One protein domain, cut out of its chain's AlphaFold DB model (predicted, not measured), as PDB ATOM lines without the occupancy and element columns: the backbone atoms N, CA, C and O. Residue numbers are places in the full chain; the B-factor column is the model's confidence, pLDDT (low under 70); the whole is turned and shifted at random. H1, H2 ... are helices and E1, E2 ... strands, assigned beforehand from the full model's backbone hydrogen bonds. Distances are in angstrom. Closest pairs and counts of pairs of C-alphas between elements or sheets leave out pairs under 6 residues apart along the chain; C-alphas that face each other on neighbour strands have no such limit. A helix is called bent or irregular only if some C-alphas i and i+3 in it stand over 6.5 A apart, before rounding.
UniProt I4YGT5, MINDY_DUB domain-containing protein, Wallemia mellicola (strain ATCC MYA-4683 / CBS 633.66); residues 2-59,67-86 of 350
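This is residues 2 to 59 and 67 to 86 of the 350 residues of the protein "MINDY_DUB domain-containing protein" of Wallemia mellicola (strain ATCC MYA-4683 / CBS 633.66) (UniProt I4YGT5). Two helices, H1 and H2, lie side by side as a helical hairpin, and a shorter helix, H3, packs on H2 at a steep tilt. A small antiparallel pair of strands, E1 and E2, lies at the edge of the domain near the first residues of H3, and the unnamed stretch 2 to 16 loops out before H1, with residues 8 to 14 sticking out. The printed part has 78 residues, with three named helices and two named strands in the order H1, H2, E1, E2, H3; the class is mostly helix. It is only just compact, close to loose, with a radius of gyration of the C-alphas of 13.5 A, and the C-alphas span 38 by 30 by 19 A.

The sheet is made of E1, residues 57 to 59, and E2, residues 67 to 69, antiparallel at 146 degrees between their directions. N 58 and O 68 are 2.7 A apart and N 68 and O 58 are 2.9 A apart, both within hydrogen-bond range. H3, residues 77 to 83, comes closest to E2 with the C-alphas of Ala 77 and Pro 69, 6.5 A apart. H3 touches H2, residues 41 to 52, at a steep tilt of 60 degrees, opposite ways; their closest C-alphas, those of Leu 80 and Ala 44, are 4.2 A apart. H2 touches H1, residues 17 to 30, with which it forms a helical hairpin: a shallow tilt of 16 degrees, opposite ways, the closest C-alphas being those of Leu 48 and Ser 21, 6.8 A apart. H1 and H3 are close but not clearly touching, with the C-alphas of Leu 28 and Leu 83 closest at 7.1 A. H1 is apart from E1 and E2, and H2 is apart from E2. In H1 and H3 every O i to N i+4 pair is within hydrogen-bond range; in H2 it is 4 of 8, beside 7 of 9 O i to N i+3 pairs.

E1 runs 6.4 A from C-alpha 57 to C-alpha 59, and E2 runs 7.0 A from 67 to 69. H1 begins at C-alpha 17 (-41.443, 42.217, -6.934) and measures 19.9 A to C-alpha 30. H2 measures 18.8 A from C-alpha 41 (-58.307, 31.713, -7.913) to C-alpha 52 and is irregular: C-alphas 46 and 49 are 7.1 A apart. H3 measures 10.1 A and ends at C-alpha 83 (-53.859, 28.336, -12.949).

The two C-alphas farthest apart, those of Thr 11 and Asp 36, are 40.3 A from each other. Residues 60 to 66 are not printed, and C-alphas 59 and 67 are 4.4 A apart across this cut, which separates E1 from E2. Of the links that are printed whole, H2 to E1 is tight, H1 to H2 and E2 to H3 are short, and none is long. The mean pLDDT of the printed part is 92.7, and no printed residue is under 70.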
ATOM      1  N   ARG A   2     -42.732  31.930 -22.677       90.19
ATOM      2  CA  ARG A   2     -43.991  31.586 -23.394       90.19
ATOM      3  C   ARG A   2     -44.707  32.741 -24.122       90.19
ATOM      4  O   ARG A   2     -45.783  32.545 -24.669       90.19
ATOM      5  N   GLY A   3     -44.182  33.967 -24.056       88.81
ATOM      6  CA  GLY A   3     -44.783  35.156 -24.686       88.81
ATOM      7  C   GLY A   3     -46.076  35.695 -24.046       88.81
ATOM      8  O   GLY A   3     -46.606  36.691 -24.524       88.81
ATOM      9  N   GLN A   4     -46.569  35.079 -22.966       89.56
ATOM     10  CA  GLN A   4     -47.838  35.445 -22.313       89.56
ATOM     11  C   GLN A   4     -47.769  36.746 -21.500       89.56
ATOM     12  O   GLN A   4     -48.758  37.466 -21.410       89.56
ATOM     13  N   LEU A   5     -46.609  37.048 -20.912       91.56
ATOM     14  CA  LEU A   5     -46.369  38.253 -20.114       91.56
ATOM     15  C   LEU A   5     -45.290  39.096 -20.794       91.56
ATOM     16  O   LEU A   5     -44.300  38.554 -21.293       91.56
ATOM     17  N   GLN A   6     -45.467  40.419 -20.801       89.62
ATOM     18  CA  GLN A   6     -44.512  41.360 -21.387       89.62
ATOM     19  C   GLN A   6     -44.036  42.366 -20.341       89.62
ATOM     20  O   GLN A   6     -44.833  43.108 -19.770       89.62
ATOM     21  N   ILE A   7     -42.721  42.435 -20.134       91.25
ATOM     22  CA  ILE A   7     -42.099  43.476 -19.314       91.25
ATOM     23  C   ILE A   7     -41.973  44.742 -20.170       91.25
ATOM     24  O   ILE A   7     -41.425  44.702 -21.272       91.25
ATOM     25  N   LYS A   8     -42.520  45.863 -19.686       89.12
ATOM     26  CA  LYS A   8     -42.523  47.153 -20.386       89.12
ATOM     27  C   LYS A   8     -41.847  48.234 -19.529       89.12
ATOM     28  O   LYS A   8     -42.115  48.292 -18.330       89.12
ATOM     29  N   PRO A   9     -41.042  49.135 -20.125       90.31
ATOM     30  CA  PRO A   9     -40.564  49.109 -21.515       90.31
ATOM     31  C   PRO A   9     -39.574  47.955 -21.755       90.31
ATOM     32  O   PRO A   9     -38.964  47.469 -20.812       90.31
ATOM     33  N   GLN A  10     -39.392  47.536 -23.012       87.44
ATOM     34  CA  GLN A  10     -38.472  46.436 -23.361       87.44
ATOM     35  C   GLN A  10     -37.006  46.726 -22.999       87.44
ATOM     36  O   GLN A  10     -36.213  45.807 -22.864       87.44
ATOM     37  N   THR A  11     -36.651  48.001 -22.824       90.50
ATOM     38  CA  THR A  11     -35.318  48.452 -22.403       90.50
ATOM     39  C   THR A  11     -35.089  48.361 -20.894       90.50
ATOM     40  O   THR A  11     -34.031  48.756 -20.409       90.50
ATOM     41  N   ARG A  12     -36.086  47.917 -20.123       89.38
ATOM     42  CA  ARG A  12     -35.986  47.818 -18.668       89.38
ATOM     43  C   ARG A  12     -35.026  46.689 -18.282       89.38
ATOM     44  O   ARG A  12     -35.255  45.545 -18.653       89.38
ATOM     45  N   SER A  13     -34.002  47.021 -17.497       88.06
ATOM     46  CA  SER A  13     -32.982  46.081 -17.011       88.06
ATOM     47  C   SER A  13     -33.297  45.461 -15.647       88.06
ATOM     48  O   SER A  13     -32.793  44.388 -15.340       88.06
ATOM     49  N   SER A  14     -34.134  46.101 -14.826       90.00
ATOM     50  CA  SER A  14     -34.528  45.595 -13.506       90.00
ATOM     51  C   SER A  14     -36.021  45.783 -13.242       90.00
ATOM     52  O   SER A  14     -36.658  46.705 -13.757       90.00
ATOM     53  N   VAL A  15     -36.596  44.881 -12.451       93.38
ATOM     54  CA  VAL A  15     -38.009  44.888 -12.059       93.38
ATOM     55  C   VAL A  15     -38.133  44.561 -10.578       93.38
ATOM     56  O   VAL A  15     -37.467  43.655 -10.084       93.38
ATOM     57  N   ASP A  16     -39.017  45.277  -9.889       93.94
ATOM     58  CA  ASP A  16     -39.341  44.983  -8.499       93.94
ATOM     59  C   ASP A  16     -40.413  43.897  -8.399       93.94
ATOM     60  O   ASP A  16     -41.208  43.670  -9.318       93.94
ATOM     61  N   TYR A  17     -40.467  43.258  -7.232       94.31
ATOM     62  CA  TYR A  17     -41.443  42.217  -6.934       94.31
ATOM     63  C   TYR A  17     -42.889  42.689  -7.147       94.31
ATOM     64  O   TYR A  17     -43.670  41.980  -7.777       94.31
ATOM     65  N   ASP A  18     -43.233  43.900  -6.697       94.50
ATOM     66  CA  ASP A  18     -44.594  44.434  -6.809       94.50
ATOM     67  C   ASP A  18     -45.053  44.489  -8.273       94.50
ATOM     68  O   ASP A  18     -46.167  44.077  -8.587       94.50
ATOM     69  N   TYR A  19     -44.156  44.882  -9.183       94.69
ATOM     70  CA  TYR A  19     -44.421  44.927 -10.620       94.69
ATOM     71  C   TYR A  19     -44.633  43.529 -11.224       94.69
ATOM     72  O   TYR A  19     -45.549  43.326 -12.022       94.69
ATOM     73  N   ILE A  20     -43.808  42.546 -10.846       94.25
ATOM     74  CA  ILE A  20     -43.989  41.159 -11.302       94.25
ATOM     75  C   ILE A  20     -45.307  40.597 -10.755       94.25
ATOM     76  O   ILE A  20     -46.102  40.037 -11.509       94.25
ATOM     77  N   SER A  21     -45.563  40.785  -9.459       95.19
ATOM     78  CA  SER A  21     -46.755  40.272  -8.783       95.19
ATOM     79  C   SER A  21     -48.041  40.861  -9.366       95.19
ATOM     80  O   SER A  21     -48.996  40.117  -9.587       95.19
ATOM     81  N   SER A  22     -48.053  42.154  -9.717       94.75
ATOM     82  CA  SER A  22     -49.214  42.799 -10.333       94.75
ATOM     83  C   SER A  22     -49.512  42.235 -11.716       94.75
ATOM     84  O   SER A  22     -50.671  42.003 -12.040       94.75
ATOM     85  N   ILE A  23     -48.478  41.962 -12.519       95.12
ATOM     86  CA  ILE A  23     -48.651  41.407 -13.869       95.12
ATOM     87  C   ILE A  23     -49.146  39.964 -13.811       95.12
ATOM     88  O   ILE A  23     -50.005  39.580 -14.601       95.12
ATOM     89  N   ILE A  24     -48.631  39.162 -12.875       94.94
ATOM     90  CA  ILE A  24     -49.113  37.790 -12.676       94.94
ATOM     91  C   ILE A  24     -50.568  37.807 -12.190       94.94
ATOM     92  O   ILE A  24     -51.393  37.060 -12.714       94.94
ATOM     93  N   ALA A  25     -50.909  38.679 -11.235       95.44
ATOM     94  CA  ALA A  25     -52.277  38.819 -10.748       95.44
ATOM     95  C   ALA A  25     -53.241  39.260 -11.862       95.44
ATOM     96  O   ALA A  25     -54.301  38.663 -12.029       95.44
ATOM     97  N   GLU A  26     -52.864  40.258 -12.664       94.94
ATOM     98  CA  GLU A  26     -53.652  40.720 -13.810       94.94
ATOM     99  C   GLU A  26     -53.833  39.616 -14.863       94.94
ATOM    100  O   GLU A  26     -54.933  39.426 -15.382       94.94
ATOM    101  N   TYR A  27     -52.782  38.844 -15.146       94.75
ATOM    102  CA  TYR A  27     -52.865  37.690 -16.040       94.75
ATOM    103  C   TYR A  27     -53.871  36.649 -15.540       94.75
ATOM    104  O   TYR A  27     -54.724  36.211 -16.310       94.75
ATOM    105  N   LEU A  28     -53.815  36.292 -14.255       94.69
ATOM    106  CA  LEU A  28     -54.739  35.334 -13.648       94.69
ATOM    107  C   LEU A  28     -56.191  35.830 -13.661       94.69
ATOM    108  O   LEU A  28     -57.094  35.040 -13.917       94.69
ATOM    109  N   LEU A  29     -56.416  37.126 -13.425       94.75
ATOM    110  CA  LEU A  29     -57.750  37.736 -13.451       94.75
ATOM    111  C   LEU A  29     -58.357  37.784 -14.861       94.75
ATOM    112  O   LEU A  29     -59.573  37.687 -15.006       94.75
ATOM    113  N   ASN A  30     -57.523  37.935 -15.892       94.38
ATOM    114  CA  ASN A  30     -57.967  38.016 -17.285       94.38
ATOM    115  C   ASN A  30     -58.047  36.652 -17.981       94.38
ATOM    116  O   ASN A  30     -58.648  36.535 -19.052       94.38
ATOM    117  N   LYS A  31     -57.423  35.618 -17.412       92.75
ATOM    118  CA  LYS A  31     -57.424  34.278 -17.988       92.75
ATOM    119  C   LYS A  31     -58.805  33.626 -17.811       92.75
ATOM    120  O   LYS A  31     -59.323  33.592 -16.696       92.75
ATOM    121  N   PRO A  32     -59.401  33.047 -18.869       90.88
ATOM    122  CA  PRO A  32     -60.610  32.249 -18.722       90.88
ATOM    123  C   PRO A  32     -60.283  30.964 -17.953       90.88
ATOM    124  O   PRO A  32     -59.522  30.120 -18.428       90.88
ATOM    125  N   ILE A  33     -60.856  30.828 -16.760       90.62
ATOM    126  CA  ILE A  33     -60.700  29.651 -15.906       90.62
ATOM    127  C   ILE A  33     -61.934  28.751 -16.097       90.62
ATOM    128  O   ILE A  33     -63.055  29.226 -15.892       90.62
ATOM    129  N   PRO A  34     -61.763  27.479 -16.508       89.94
ATOM    130  CA  PRO A  34     -62.872  26.534 -16.631       89.94
ATOM    131  C   PRO A  34     -63.624  26.368 -15.305       89.94
ATOM    132  O   PRO A  34     -63.002  26.282 -14.250       89.94
ATOM    133  N   ALA A  35     -64.958  26.321 -15.343       86.50
ATOM    134  CA  ALA A  35     -65.786  26.244 -14.133       86.50
ATOM    135  C   ALA A  35     -65.633  24.918 -13.361       86.50
ATOM    136  O   ALA A  35     -65.981  24.842 -12.187       86.50
ATOM    137  N   ASP A  36     -65.129  23.883 -14.027       90.56
ATOM    138  CA  ASP A  36     -64.830  22.551 -13.503       90.56
ATOM    139  C   ASP A  36     -63.413  22.431 -12.919       90.56
ATOM    140  O   ASP A  36     -63.037  21.358 -12.446       90.56
ATOM    141  N   THR A  37     -62.621  23.512 -12.918       90.00
ATOM    142  CA  THR A  37     -61.301  23.492 -12.286       90.00
ATOM    143  C   THR A  37     -61.416  23.167 -10.790       90.00
ATOM    144  O   THR A  37     -62.250  23.749 -10.091       90.00
ATOM    145  N   PRO A  38     -60.558  22.289 -10.243       91.50
ATOM    146  CA  PRO A  38     -60.496  22.062  -8.802       91.50
ATOM    147  C   PRO A  38     -59.755  23.192  -8.062       91.50
ATOM    148  O   PRO A  38     -59.701  23.182  -6.833       91.50
ATOM    149  N   TYR A  39     -59.152  24.148  -8.781       93.25
ATOM    150  CA  TYR A  39     -58.272  25.170  -8.213       93.25
ATOM    151  C   TYR A  39     -58.977  26.515  -8.003       93.25
ATOM    152  O   TYR A  39     -59.545  27.095  -8.926       93.25
ATOM    153  N   SER A  40     -58.867  27.054  -6.788       93.19
ATOM    154  CA  SER A  40     -59.413  28.362  -6.412       93.19
ATOM    155  C   SER A  40     -58.479  29.503  -6.826       93.19
ATOM    156  O   SER A  40     -57.312  29.554  -6.430       93.19
ATOM    157  N   LEU A  41     -59.016  30.472  -7.576       94.44
ATOM    158  CA  LEU A  41     -58.307  31.713  -7.913       94.44
ATOM    159  C   LEU A  41     -57.962  32.530  -6.659       94.44
ATOM    160  O   LEU A  41     -56.878  33.102  -6.575       94.44
ATOM    161  N   SER A  42     -58.864  32.566  -5.675       94.12
ATOM    162  CA  SER A  42     -58.625  33.273  -4.412       94.12
ATOM    163  C   SER A  42     -57.417  32.690  -3.678       94.12
ATOM    164  O   SER A  42     -56.587  33.436  -3.159       94.12
ATOM    165  N   ASP A  43     -57.284  31.364  -3.683       94.25
ATOM    166  CA  ASP A  43     -56.198  30.673  -2.991       94.25
ATOM    167  C   ASP A  43     -54.867  30.967  -3.690       94.25
ATOM    168  O   ASP A  43     -53.895  31.339  -3.031       94.25
ATOM    169  N   ALA A  44     -54.837  30.907  -5.026       95.12
ATOM    170  CA  ALA A  44     -53.664  31.272  -5.819       95.12
ATOM    171  C   ALA A  44     -53.199  32.716  -5.556       95.12
ATOM    172  O   ALA A  44     -52.014  32.956  -5.311       95.12
ATOM    173  N   LEU A  45     -54.129  33.679  -5.552       95.38
ATOM    174  CA  LEU A  45     -53.814  35.087  -5.290       95.38
ATOM    175  C   LEU A  45     -53.345  35.322  -3.846       95.38
ATOM    176  O   LEU A  45     -52.473  36.158  -3.621       95.38
ATOM    177  N   SER A  46     -53.865  34.566  -2.874       94.56
ATOM    178  CA  SER A  46     -53.444  34.673  -1.468       94.56
ATOM    179  C   SER A  46     -51.986  34.247  -1.241       94.56
ATOM    180  O   SER A  46     -51.312  34.755  -0.340       94.56
ATOM    181  N   VAL A  47     -51.472  33.345  -2.085       95.06
ATOM    182  CA  VAL A  47     -50.101  32.836  -1.992       95.06
ATOM    183  C   VAL A  47     -49.100  33.726  -2.723       95.06
ATOM    184  O   VAL A  47     -47.932  33.721  -2.346       95.06
ATOM    185  N   LEU A  48     -49.523  34.554  -3.689       93.69
ATOM    186  CA  LEU A  48     -48.612  35.407  -4.459       93.69
ATOM    187  C   LEU A  48     -47.589  36.155  -3.588       93.69
ATOM    188  O   LEU A  48     -46.407  35.916  -3.833       93.69
ATOM    189  N   PRO A  49     -47.964  36.938  -2.548       92.62
ATOM    190  CA  PRO A  49     -47.017  37.680  -1.697       92.62
ATOM    191  C   PRO A  49     -45.914  36.822  -1.064       92.62
ATOM    192  O   PRO A  49     -44.834  37.314  -0.740       92.62
ATOM    193  N   HIS A  50     -46.188  35.532  -0.878       91.56
ATOM    194  CA  HIS A  50     -45.287  34.582  -0.244       91.56
ATOM    195  C   HIS A  50     -44.180  34.105  -1.179       91.56
ATOM    196  O   HIS A  50     -43.084  33.819  -0.711       91.56
ATOM    197  N   THR A  51     -44.402  34.129  -2.498       92.69
ATOM    198  CA  THR A  51     -43.419  33.662  -3.493       92.69
ATOM    199  C   THR A  51     -42.084  34.403  -3.418       92.69
ATOM    200  O   THR A  51     -41.056  33.838  -3.773       92.69
ATOM    201  N   ARG A  52     -42.070  35.635  -2.890       91.00
ATOM    202  CA  ARG A  52     -40.846  36.411  -2.640       91.00
ATOM    203  C   ARG A  52     -39.919  35.768  -1.604       91.00
ATOM    204  O   ARG A  52     -38.712  35.975  -1.661       91.00
ATOM    205  N   TYR A  53     -40.489  35.065  -0.631       89.19
ATOM    206  CA  TYR A  53     -39.774  34.534   0.532       89.19
ATOM    207  C   TYR A  53     -39.605  33.012   0.482       89.19
ATOM    208  O   TYR A  53     -38.973  32.450   1.372       89.19
ATOM    209  N   GLY A  54     -40.154  32.365  -0.548       88.62
ATOM    210  CA  GLY A  54     -40.199  30.915  -0.694       88.62
ATOM    211  C   GLY A  54     -41.610  30.354  -0.526       88.62
ATOM    212  O   GLY A  54     -42.507  31.006   0.006       88.62
ATOM    213  N   LEU A  55     -41.806  29.135  -1.022       92.25
ATOM    214  CA  LEU A  55     -43.049  28.380  -0.896       92.25
ATOM    215  C   LEU A  55     -42.758  27.068  -0.175       92.25
ATOM    216  O   LEU A  55     -41.825  26.362  -0.553       92.25
ATOM    217  N   ASP A  56     -43.586  26.720   0.809       92.25
ATOM    218  CA  ASP A  56     -43.446  25.442   1.510       92.25
ATOM    219  C   ASP A  56     -44.132  24.337   0.699       92.25
ATOM    220  O   ASP A  56     -45.350  24.131   0.780       92.25
ATOM    221  N   LEU A  57     -43.341  23.640  -0.112       95.06
ATOM    222  CA  LEU A  57     -43.780  22.502  -0.912       95.06
ATOM    223  C   LEU A  57     -43.285  21.202  -0.278       95.06
ATOM    224  O   LEU A  57     -42.121  21.080   0.089       95.06
ATOM    225  N   ASN A  58     -44.179  20.226  -0.191       96.50
ATOM    226  CA  ASN A  58     -43.929  18.897   0.339       96.50
ATOM    227  C   ASN A  58     -44.046  17.863  -0.802       96.50
ATOM    228  O   ASN A  58     -45.169  17.567  -1.241       96.50
ATOM    229  N   PRO A  59     -42.911  17.367  -1.336       97.00
ATOM    230  CA  PRO A  59     -42.885  16.377  -2.407       97.00
ATOM    231  C   PRO A  59     -43.265  14.980  -1.900       97.00
ATOM    232  O   PRO A  59     -42.876  14.576  -0.803       97.00
ATOM    233  N   LEU A  67     -46.751  16.896  -5.630       95.12
ATOM    234  CA  LEU A  67     -46.421  17.867  -4.592       95.12
ATOM    235  C   LEU A  67     -47.688  18.341  -3.892       95.12
ATOM    236  O   LEU A  67     -48.738  18.526  -4.507       95.12
ATOM    237  N   SER A  68     -47.560  18.591  -2.598       94.75
ATOM    238  CA  SER A  68     -48.609  19.183  -1.773       94.75
ATOM    239  C   SER A  68     -48.060  20.381  -1.003       94.75
ATOM    240  O   SER A  68     -46.858  20.446  -0.765       94.75
ATOM    241  N   PRO A  69     -48.894  21.352  -0.618       94.06
ATOM    242  CA  PRO A  69     -48.457  22.402   0.292       94.06
ATOM    243  C   PRO A  69     -48.169  21.809   1.678       94.06
ATOM    244  O   PRO A  69     -48.982  21.048   2.200       94.06
ATOM    245  N   SER A  70     -47.038  22.172   2.283       91.69
ATOM    246  CA  SER A  70     -46.681  21.721   3.642       91.69
ATOM    247  C   SER A  70     -47.460  22.482   4.727       91.69
ATOM    248  O   SER A  70     -47.750  21.961   5.802       91.69
ATOM    249  N   SER A  71     -47.862  23.728   4.446       89.69
ATOM    250  CA  SER A  71     -48.524  24.601   5.416       89.69
ATOM    251  C   SER A  71     -49.793  25.250   4.861       89.69
ATOM    252  O   SER A  71     -49.903  25.550   3.672       89.69
ATOM    253  N   ALA A  72     -50.755  25.540   5.747       88.31
ATOM    254  CA  ALA A  72     -51.999  26.231   5.384       88.31
ATOM    255  C   ALA A  72     -51.746  27.616   4.757       88.31
ATOM    256  O   ALA A  72     -52.515  28.073   3.917       88.31
ATOM    257  N   ARG A  73     -50.629  28.260   5.123       88.50
ATOM    258  CA  ARG A  73     -50.169  29.530   4.543       88.50
ATOM    259  C   ARG A  73     -49.903  29.427   3.039       88.50
ATOM    260  O   ARG A  73     -50.109  30.399   2.320       88.50
ATOM    261  N   HIS A  74     -49.464  28.260   2.576       91.81
ATOM    262  CA  HIS A  74     -49.129  27.994   1.182       91.81
ATOM    263  C   HIS A  74     -50.134  27.058   0.506       91.81
ATOM    264  O   HIS A  74     -49.838  26.524  -0.559       91.81
ATOM    265  N   ALA A  75     -51.339  26.891   1.067       90.12
ATOM    266  CA  ALA A  75     -52.369  26.002   0.522       90.12
ATOM    267  C   ALA A  75     -52.668  26.266  -0.969       90.12
ATOM    268  O   ALA A  75     -52.843  25.333  -1.750       90.12
ATOM    269  N   GLY A  76     -52.644  27.535  -1.385       93.56
ATOM    270  CA  GLY A  76     -52.842  27.954  -2.774       93.56
ATOM    271  C   GLY A  76     -51.618  27.847  -3.690       93.56
ATOM    272  O   GLY A  76     -51.706  28.267  -4.840       93.56
ATOM    273  N   ALA A  77     -50.477  27.319  -3.230       94.62
ATOM    274  CA  ALA A  77     -49.252  27.257  -4.032       94.62
ATOM    275  C   ALA A  77     -49.450  26.402  -5.289       94.62
ATOM    276  O   ALA A  77     -49.187  26.866  -6.394       94.62
ATOM    277  N   ILE A  78     -50.001  25.194  -5.143       94.88
ATOM    278  CA  ILE A  78     -50.286  24.309  -6.283       94.88
ATOM    279  C   ILE A  78     -51.323  24.945  -7.222       94.88
ATOM    280  O   ILE A  78     -51.161  24.900  -8.441       94.88
ATOM    281  N   ALA A  79     -52.341  25.613  -6.665       94.62
ATOM    282  CA  ALA A  79     -53.345  26.333  -7.445       94.62
ATOM    283  C   ALA A  79     -52.731  27.465  -8.281       94.62
ATOM    284  O   ALA A  79     -53.096  27.624  -9.442       94.62
ATOM    285  N   LEU A  80     -51.770  28.219  -7.732       95.81
ATOM    286  CA  LEU A  80     -51.077  29.287  -8.454       95.81
ATOM    287  C   LEU A  80     -50.394  28.759  -9.720       95.81
ATOM    288  O   LEU A  80     -50.569  29.325 -10.799       95.81
ATOM    289  N   PHE A  81     -49.661  27.658  -9.600       95.44
ATOM    290  CA  PHE A  81     -48.956  27.036 -10.717       95.44
ATOM    291  C   PHE A  81     -49.915  26.425 -11.744       95.44
ATOM    292  O   PHE A  81     -49.798  26.705 -12.941       95.44
ATOM    293  N   ALA A  82     -50.923  25.684 -11.279       94.12
ATOM    294  CA  ALA A  82     -51.937  25.089 -12.142       94.12
ATOM    295  C   ALA A  82     -52.729  26.148 -12.928       94.12
ATOM    296  O   ALA A  82     -52.891  26.027 -14.141       94.12
ATOM    297  N   LEU A  83     -53.159  27.236 -12.279       95.25
ATOM    298  CA  LEU A  83     -53.859  28.336 -12.949       95.25
ATOM    299  C   LEU A  83     -52.948  29.135 -13.889       95.25
ATOM    300  O   LEU A  83     -53.452  29.776 -14.812       95.25
ATOM    301  N   CYS A  84     -51.627  29.066 -13.728       93.81
ATOM    302  CA  CYS A  84     -50.662  29.603 -14.689       93.81
ATOM    303  C   CYS A  84     -50.348  28.642 -15.853       93.81
ATOM    304  O   CYS A  84     -49.522  28.988 -16.697       93.81
ATOM    305  N   ASP A  85     -50.956  27.452 -15.917       93.31
ATOM    306  CA  ASP A  85     -50.559  26.349 -16.813       93.31
ATOM    307  C   ASP A  85     -49.061  26.019 -16.713       93.31
ATOM    308  O   ASP A  85     -48.398  25.793 -17.724       93.31
ATOM    309  N   VAL A  86     -48.474  26.100 -15.519       94.62
ATOM    310  CA  VAL A  86     -47.078  25.713 -15.279       94.62
ATOM    311  C   VAL A  86     -47.100  24.540 -14.311       94.62
ATOM    312  O   VAL A  86     -47.309  24.764 -13.123       94.62
TER     313      VAL A  86